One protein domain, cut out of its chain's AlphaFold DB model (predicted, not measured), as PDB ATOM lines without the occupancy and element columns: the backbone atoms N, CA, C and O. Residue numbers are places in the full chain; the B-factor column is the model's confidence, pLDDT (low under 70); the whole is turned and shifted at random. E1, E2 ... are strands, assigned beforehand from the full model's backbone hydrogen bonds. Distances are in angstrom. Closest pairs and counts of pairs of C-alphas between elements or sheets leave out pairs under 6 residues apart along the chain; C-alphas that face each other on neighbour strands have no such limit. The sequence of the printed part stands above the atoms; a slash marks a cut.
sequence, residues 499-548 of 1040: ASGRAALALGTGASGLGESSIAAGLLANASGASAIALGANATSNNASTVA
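What this domain is: This is residues 499 to 548 of the 1040 residues of the protein "Trimeric autotransporter adhesin" of Haemophilus pittmaniae (UniProt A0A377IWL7). With little regular structure, the chain winds in stacked, flattened turns, a small solenoid with E1, E2 and E3 side by side along one wall and short pairings of residues 512 to 513, 526 to 527 and 540 to 541 along the other. The 50 printed residues hold no named helix and three strands in the order E1, E2, E3, one parallel sheet; the class is all strand, with 9 residues in named elements. It is compact, radius of gyration of the C-alphas 8.4 A, spanning 21 by 17 by 10 A.

How they stand to each other: Edge strand E1, residues 505 to 507, is parallel to inner strand E2, residues 519 to 521, at 3 degrees; N 507 and O 520 are 2.8 A apart, within hydrogen-bond range. E2 is parallel to edge strand E3, residues 533 to 535, at 9 degrees, with N 534 and O 519 at 2.8 A, within hydrogen-bond range. E1 and E3 are apart. Residues 533 to 534 of E3 pair with residues 547 to 548, parallel.

Where its parts are: E1 begins at C-alpha 505 (-26.467, 30.917, 29.573) and is 6.6 A long; E2 and E3 are each 6.4 A, E3 ending at C-alpha 535 (-21.281, 26.730, 20.886).

The domain as a whole: The C-alphas farthest apart, of Thr 509 and Ser 545, are 23.4 A apart. Both links are long, the printed part has no cut, and no printed residue is under 70 in pLDDT.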
ATOM      1  N   ALA A 499     -28.292  25.852  33.740       98.62
ATOM      2  CA  ALA A 499     -27.479  27.055  33.905       98.62
ATOM      3  C   ALA A 499     -27.268  27.332  35.406       98.62
ATOM      4  O   ALA A 499     -28.097  27.980  36.052       98.62
ATOM      5  N   SER A 500     -26.175  26.808  35.968       97.75
ATOM      6  CA  SER A 500     -25.874  26.875  37.412       97.75
ATOM      7  C   SER A 500     -24.825  27.930  37.773       97.75
ATOM      8  O   SER A 500     -24.734  28.324  38.932       97.75
ATOM      9  N   GLY A 501     -24.025  28.391  36.810       97.44
ATOM     10  CA  GLY A 501     -23.075  29.477  37.046       97.44
ATOM     11  C   GLY A 501     -23.772  30.838  37.155       97.44
ATOM     12  O   GLY A 501     -24.802  31.073  36.519       97.44
ATOM     13  N   ARG A 502     -23.202  31.768  37.932       97.88
ATOM     14  CA  ARG A 502     -23.644  33.177  37.946       97.88
ATOM     15  C   ARG A 502     -23.553  33.752  36.530       97.88
ATOM     16  O   ARG A 502     -22.514  33.598  35.903       97.88
ATOM     17  N   ALA A 503     -24.608  34.403  36.045       98.00
ATOM     18  CA  ALA A 503     -24.726  34.947  34.688       98.00
ATOM     19  C   ALA A 503     -24.478  33.918  33.561       98.00
ATOM     20  O   ALA A 503     -24.081  34.290  32.459       98.00
ATOM     21  N   ALA A 504     -24.682  32.621  33.826       98.62
ATOM     22  CA  ALA A 504     -24.521  31.577  32.818       98.62
ATOM     23  C   ALA A 504     -25.723  31.503  31.864       98.62
ATOM     24  O   ALA A 504     -26.875  31.676  32.273       98.62
ATOM     25  N   LEU A 505     -25.463  31.159  30.605       98.69
ATOM     26  CA  LEU A 505     -26.467  30.917  29.573       98.69
ATOM     27  C   LEU A 505     -26.379  29.463  29.094       98.69
ATOM     28  O   LEU A 505     -25.328  29.035  28.626       98.69
ATOM     29  N   ALA A 506     -27.480  28.717  29.170       98.75
ATOM     30  CA  ALA A 506     -27.617  27.372  28.615       98.75
ATOM     31  C   ALA A 506     -28.795  27.323  27.627       98.75
ATOM     32  O   ALA A 506     -29.937  27.550  28.020       98.75
ATOM     33  N   LEU A 507     -28.544  27.013  26.352       98.38
ATOM     34  CA  LEU A 507     -29.552  26.999  25.286       98.38
ATOM     35  C   LEU A 507     -29.497  25.700  24.463       98.38
ATOM     36  O   LEU A 507     -28.466  25.363  23.890       98.38
ATOM     37  N   GLY A 508     -30.627  25.006  24.321       96.69
ATOM     38  CA  GLY A 508     -30.758  23.767  23.541       96.69
ATOM     39  C   GLY A 508     -30.747  22.499  24.398       96.69
ATOM     40  O   GLY A 508     -30.294  22.508  25.531       96.69
ATOM     41  N   THR A 509     -31.282  21.391  23.882       98.06
ATOM     42  CA  THR A 509     -31.510  20.171  24.678       98.06
ATOM     43  C   THR A 509     -30.239  19.669  25.375       98.06
ATOM     44  O   THR A 509     -29.228  19.409  24.722       98.06
ATOM     45  N   GLY A 510     -30.287  19.522  26.702       97.50
ATOM     46  CA  GLY A 510     -29.172  19.032  27.518       97.50
ATOM     47  C   GLY A 510     -27.963  19.973  27.636       97.50
ATOM     48  O   GLY A 510     -26.925  19.544  28.138       97.50
ATOM     49  N   ALA A 511     -28.050  21.226  27.172       98.62
ATOM     50  CA  ALA A 511     -26.962  22.195  27.319       98.62
ATOM     51  C   ALA A 511     -26.684  22.516  28.801       98.62
ATOM     52  O   ALA A 511     -27.615  22.644  29.602       98.62
ATOM     53  N   SER A 512     -25.406  22.665  29.158       98.38
ATOM     54  CA  SER A 512     -24.923  22.853  30.531       98.38
ATOM     55  C   SER A 512     -23.959  24.042  30.636       98.38
ATOM     56  O   SER A 512     -22.790  23.927  30.274       98.38
ATOM     57  N   GLY A 513     -24.442  25.181  31.139       98.31
ATOM     58  CA  GLY A 513     -23.648  26.362  31.498       98.31
ATOM     59  C   GLY A 513     -23.348  26.369  32.999       98.31
ATOM     60  O   GLY A 513     -24.141  26.864  33.803       98.31
ATOM     61  N   LEU A 514     -22.239  25.749  33.402       98.00
ATOM     62  CA  LEU A 514     -21.915  25.511  34.816       98.00
ATOM     63  C   LEU A 514     -20.933  26.545  35.380       98.00
ATOM     64  O   LEU A 514     -20.954  26.805  36.581       98.00
ATOM     65  N   GLY A 515     -20.097  27.146  34.530       97.75
ATOM     66  CA  GLY A 515     -19.141  28.172  34.945       97.75
ATOM     67  C   GLY A 515     -19.767  29.562  35.080       97.75
ATOM     68  O   GLY A 515     -20.779  29.871  34.449       97.75
ATOM     69  N   GLU A 516     -19.155  30.434  35.880       97.94
ATOM     70  CA  GLU A 516     -19.544  31.850  35.949       97.94
ATOM     71  C   GLU A 516     -19.404  32.532  34.580       97.94
ATOM     72  O   GLU A 516     -18.386  32.362  33.921       97.94
ATOM     73  N   SER A 517     -20.395  33.328  34.168       98.00
ATOM     74  CA  SER A 517     -20.454  34.034  32.879       98.00
ATOM     75  C   SER A 517     -20.204  33.116  31.673       98.00
ATOM     76  O   SER A 517     -19.662  33.544  30.656       98.00
ATOM     77  N   SER A 518     -20.541  31.828  31.803       98.56
ATOM     78  CA  SER A 518     -20.357  30.833  30.745       98.56
ATOM     79  C   SER A 518     -21.520  30.829  29.752       98.56
ATOM     80  O   SER A 518     -22.652  31.175  30.090       98.56
ATOM     81  N   ILE A 519     -21.248  30.404  28.520       98.75
ATOM     82  CA  ILE A 519     -22.247  30.273  27.456       98.75
ATOM     83  C   ILE A 519     -22.170  28.856  26.895       98.75
ATOM     84  O   ILE A 519     -21.188  28.502  26.254       98.75
ATOM     85  N   ALA A 520     -23.212  28.056  27.095       98.69
ATOM     86  CA  ALA A 520     -23.392  26.748  26.478       98.69
ATOM     87  C   ALA A 520     -24.615  26.785  25.555       98.69
ATOM     88  O   ALA A 520     -25.743  26.917  26.020       98.69
ATOM     89  N   ALA A 521     -24.424  26.662  24.246       98.38
ATOM     90  CA  ALA A 521     -25.523  26.718  23.287       98.38
ATOM     91  C   ALA A 521     -25.390  25.638  22.203       98.38
ATOM     92  O   ALA A 521     -24.431  25.610  21.435       98.38
ATOM     93  N   GLY A 522     -26.371  24.738  22.130       97.50
ATOM     94  CA  GLY A 522     -26.396  23.570  21.250       97.50
ATOM     95  C   GLY A 522     -26.781  22.286  21.993       97.50
ATOM     96  O   GLY A 522     -26.732  22.224  23.218       97.50
ATOM     97  N   LEU A 523     -27.156  21.242  21.244       97.81
ATOM     98  CA  LEU A 523     -27.459  19.917  21.805       97.81
ATOM     99  C   LEU A 523     -26.260  19.397  22.615       97.81
ATOM    100  O   LEU A 523     -25.193  19.189  22.038       97.81
ATOM    101  N   LEU A 524     -26.433  19.165  23.919       98.00
ATOM    102  CA  LEU A 524     -25.386  18.664  24.826       98.00
ATOM    103  C   LEU A 524     -24.112  19.539  24.884       98.00
ATOM    104  O   LEU A 524     -23.030  19.034  25.182       98.00
ATOM    105  N   ALA A 525     -24.205  20.839  24.582       98.56
ATOM    106  CA  ALA A 525     -23.079  21.758  24.764       98.56
ATOM    107  C   ALA A 525     -22.730  21.891  26.259       98.56
ATOM    108  O   ALA A 525     -23.627  22.031  27.089       98.56
ATOM    109  N   ASN A 526     -21.445  21.873  26.613       98.38
ATOM    110  CA  ASN A 526     -20.979  21.932  28.000       98.38
ATOM    111  C   ASN A 526     -19.926  23.033  28.173       98.38
ATOM    112  O   ASN A 526     -18.808  22.904  27.674       98.38
ATOM    113  N   ALA A 527     -20.277  24.094  28.898       98.56
ATOM    114  CA  ALA A 527     -19.369  25.159  29.308       98.56
ATOM    115  C   ALA A 527     -19.230  25.143  30.839       98.56
ATOM    116  O   ALA A 527     -20.046  25.724  31.558       98.56
ATOM    117  N   SER A 528     -18.215  24.444  31.352       97.31
ATOM    118  CA  SER A 528     -18.009  24.263  32.798       97.31
ATOM    119  C   SER A 528     -16.967  25.197  33.417       97.31
ATOM    120  O   SER A 528     -17.004  25.434  34.622       97.31
ATOM    121  N   GLY A 529     -16.097  25.801  32.605       96.50
ATOM    122  CA  GLY A 529     -15.139  26.808  33.064       96.50
ATOM    123  C   GLY A 529     -15.740  28.213  33.212       96.50
ATOM    124  O   GLY A 529     -16.701  28.572  32.533       96.50
ATOM    125  N   ALA A 530     -15.152  29.046  34.076       97.31
ATOM    126  CA  ALA A 530     -15.521  30.462  34.181       97.31
ATOM    127  C   ALA A 530     -15.215  31.213  32.871       97.31
ATOM    128  O   ALA A 530     -14.134  31.054  32.306       97.31
ATOM    129  N   SER A 531     -16.149  32.033  32.388       97.81
ATOM    130  CA  SER A 531     -16.104  32.721  31.088       97.81
ATOM    131  C   SER A 531     -15.874  31.778  29.895       97.81
ATOM    132  O   SER A 531     -15.325  32.189  28.875       97.81
ATOM    133  N   ALA A 532     -16.241  30.498  30.026       98.50
ATOM    134  CA  ALA A 532     -16.119  29.518  28.953       98.50
ATOM    135  C   ALA A 532     -17.276  29.633  27.949       98.50
ATOM    136  O   ALA A 532     -18.423  29.868  28.332       98.50
ATOM    137  N   ILE A 533     -16.989  29.405  26.669       98.75
ATOM    138  CA  ILE A 533     -17.961  29.457  25.574       98.75
ATOM    139  C   ILE A 533     -17.958  28.108  24.856       98.75
ATOM    140  O   ILE A 533     -16.968  27.749  24.233       98.75
ATOM    141  N   ALA A 534     -19.068  27.377  24.900       98.69
ATOM    142  CA  ALA A 534     -19.311  26.149  24.150       98.69
ATOM    143  C   ALA A 534     -20.507  26.348  23.203       98.69
ATOM    144  O   ALA A 534     -21.656  26.380  23.643       98.69
ATOM    145  N   LEU A 535     -20.255  26.471  21.899       98.38
ATOM    146  CA  LEU A 535     -21.281  26.730  20.886       98.38
ATOM    147  C   LEU A 535     -21.279  25.634  19.812       98.38
ATOM    148  O   LEU A 535     -20.338  25.509  19.037       98.38
ATOM    149  N   GLY A 536     -22.350  24.852  19.727       97.31
ATOM    150  CA  GLY A 536     -22.499  23.728  18.801       97.31
ATOM    151  C   GLY A 536     -22.825  22.417  19.514       97.31
ATOM    152  O   GLY A 536     -22.608  22.261  20.712       97.31
ATOM    153  N   ALA A 537     -23.369  21.450  18.771       97.62
ATOM    154  CA  ALA A 537     -23.744  20.166  19.357       97.62
ATOM    155  C   ALA A 537     -22.504  19.407  19.875       97.62
ATOM    156  O   ALA A 537     -21.550  19.218  19.120       97.62
ATOM    157  N   ASN A 538     -22.525  18.961  21.132       97.38
ATOM    158  CA  ASN A 538     -21.406  18.327  21.847       97.38
ATOM    159  C   ASN A 538     -20.133  19.194  21.982       97.38
ATOM    160  O   ASN A 538     -19.054  18.656  22.238       97.38
ATOM    161  N   ALA A 539     -20.220  20.517  21.796       98.50
ATOM    162  CA  ALA A 539     -19.094  21.411  22.073       98.50
ATOM    163  C   ALA A 539     -18.762  21.386  23.576       98.50
ATOM    164  O   ALA A 539     -19.665  21.421  24.412       98.50
ATOM    165  N   THR A 540     -17.479  21.309  23.929       98.38
ATOM    166  CA  THR A 540     -17.015  21.171  25.318       98.38
ATOM    167  C   THR A 540     -15.948  22.213  25.643       98.38
ATOM    168  O   THR A 540     -14.897  22.241  25.005       98.38
ATOM    169  N   SER A 541     -16.198  23.023  26.670       98.12
ATOM    170  CA  SER A 541     -15.334  24.109  27.136       98.12
ATOM    171  C   SER A 541     -15.184  24.021  28.663       98.12
ATOM    172  O   SER A 541     -16.051  24.476  29.411       98.12
ATOM    173  N   ASN A 542     -14.124  23.360  29.144       93.81
ATOM    174  CA  ASN A 542     -14.053  22.902  30.545       93.81
ATOM    175  C   ASN A 542     -13.264  23.800  31.503       93.81
ATOM    176  O   ASN A 542     -13.439  23.709  32.714       93.81
ATOM    177  N   ASN A 543     -12.392  24.655  30.976       96.62
ATOM    178  CA  ASN A 543     -11.485  25.469  31.782       96.62
ATOM    179  C   ASN A 543     -11.749  26.965  31.607       96.62
ATOM    180  O   ASN A 543     -12.530  27.379  30.748       96.62
ATOM    181  N   ALA A 544     -11.143  27.788  32.463       96.69
ATOM    182  CA  ALA A 544     -11.395  29.224  32.470       96.69
ATOM    183  C   ALA A 544     -11.011  29.890  31.134       96.69
ATOM    184  O   ALA A 544      -9.968  29.584  30.551       96.69
ATOM    185  N   SER A 545     -11.850  30.826  30.680       97.06
ATOM    186  CA  SER A 545     -11.662  31.632  29.463       97.06
ATOM    187  C   SER A 545     -11.438  30.804  28.190       97.06
ATOM    188  O   SER A 545     -10.643  31.175  27.330       97.06
ATOM    189  N   THR A 546     -12.102  29.651  28.090       98.50
ATOM    190  CA  THR A 546     -12.015  28.763  26.922       98.50
ATOM    191  C   THR A 546     -13.087  29.055  25.884       98.50
ATOM    192  O   THR A 546     -14.176  29.512  26.223       98.50
ATOM    193  N   VAL A 547     -12.794  28.760  24.617       98.62
ATOM    194  CA  VAL A 547     -13.745  28.930  23.509       98.62
ATOM    195  C   VAL A 547     -13.766  27.674  22.644       98.62
ATOM    196  O   VAL A 547     -12.814  27.405  21.921       98.62
ATOM    197  N   ALA A 548     -14.857  26.916  22.687       98.62
ATOM    198  CA  ALA A 548     -15.153  25.779  21.824       98.62
ATOM    199  C   ALA A 548     -16.359  26.102  20.927       98.62
ATOM    200  O   ALA A 548     -17.483  26.234  21.407       98.62
TER     201      ALA A 548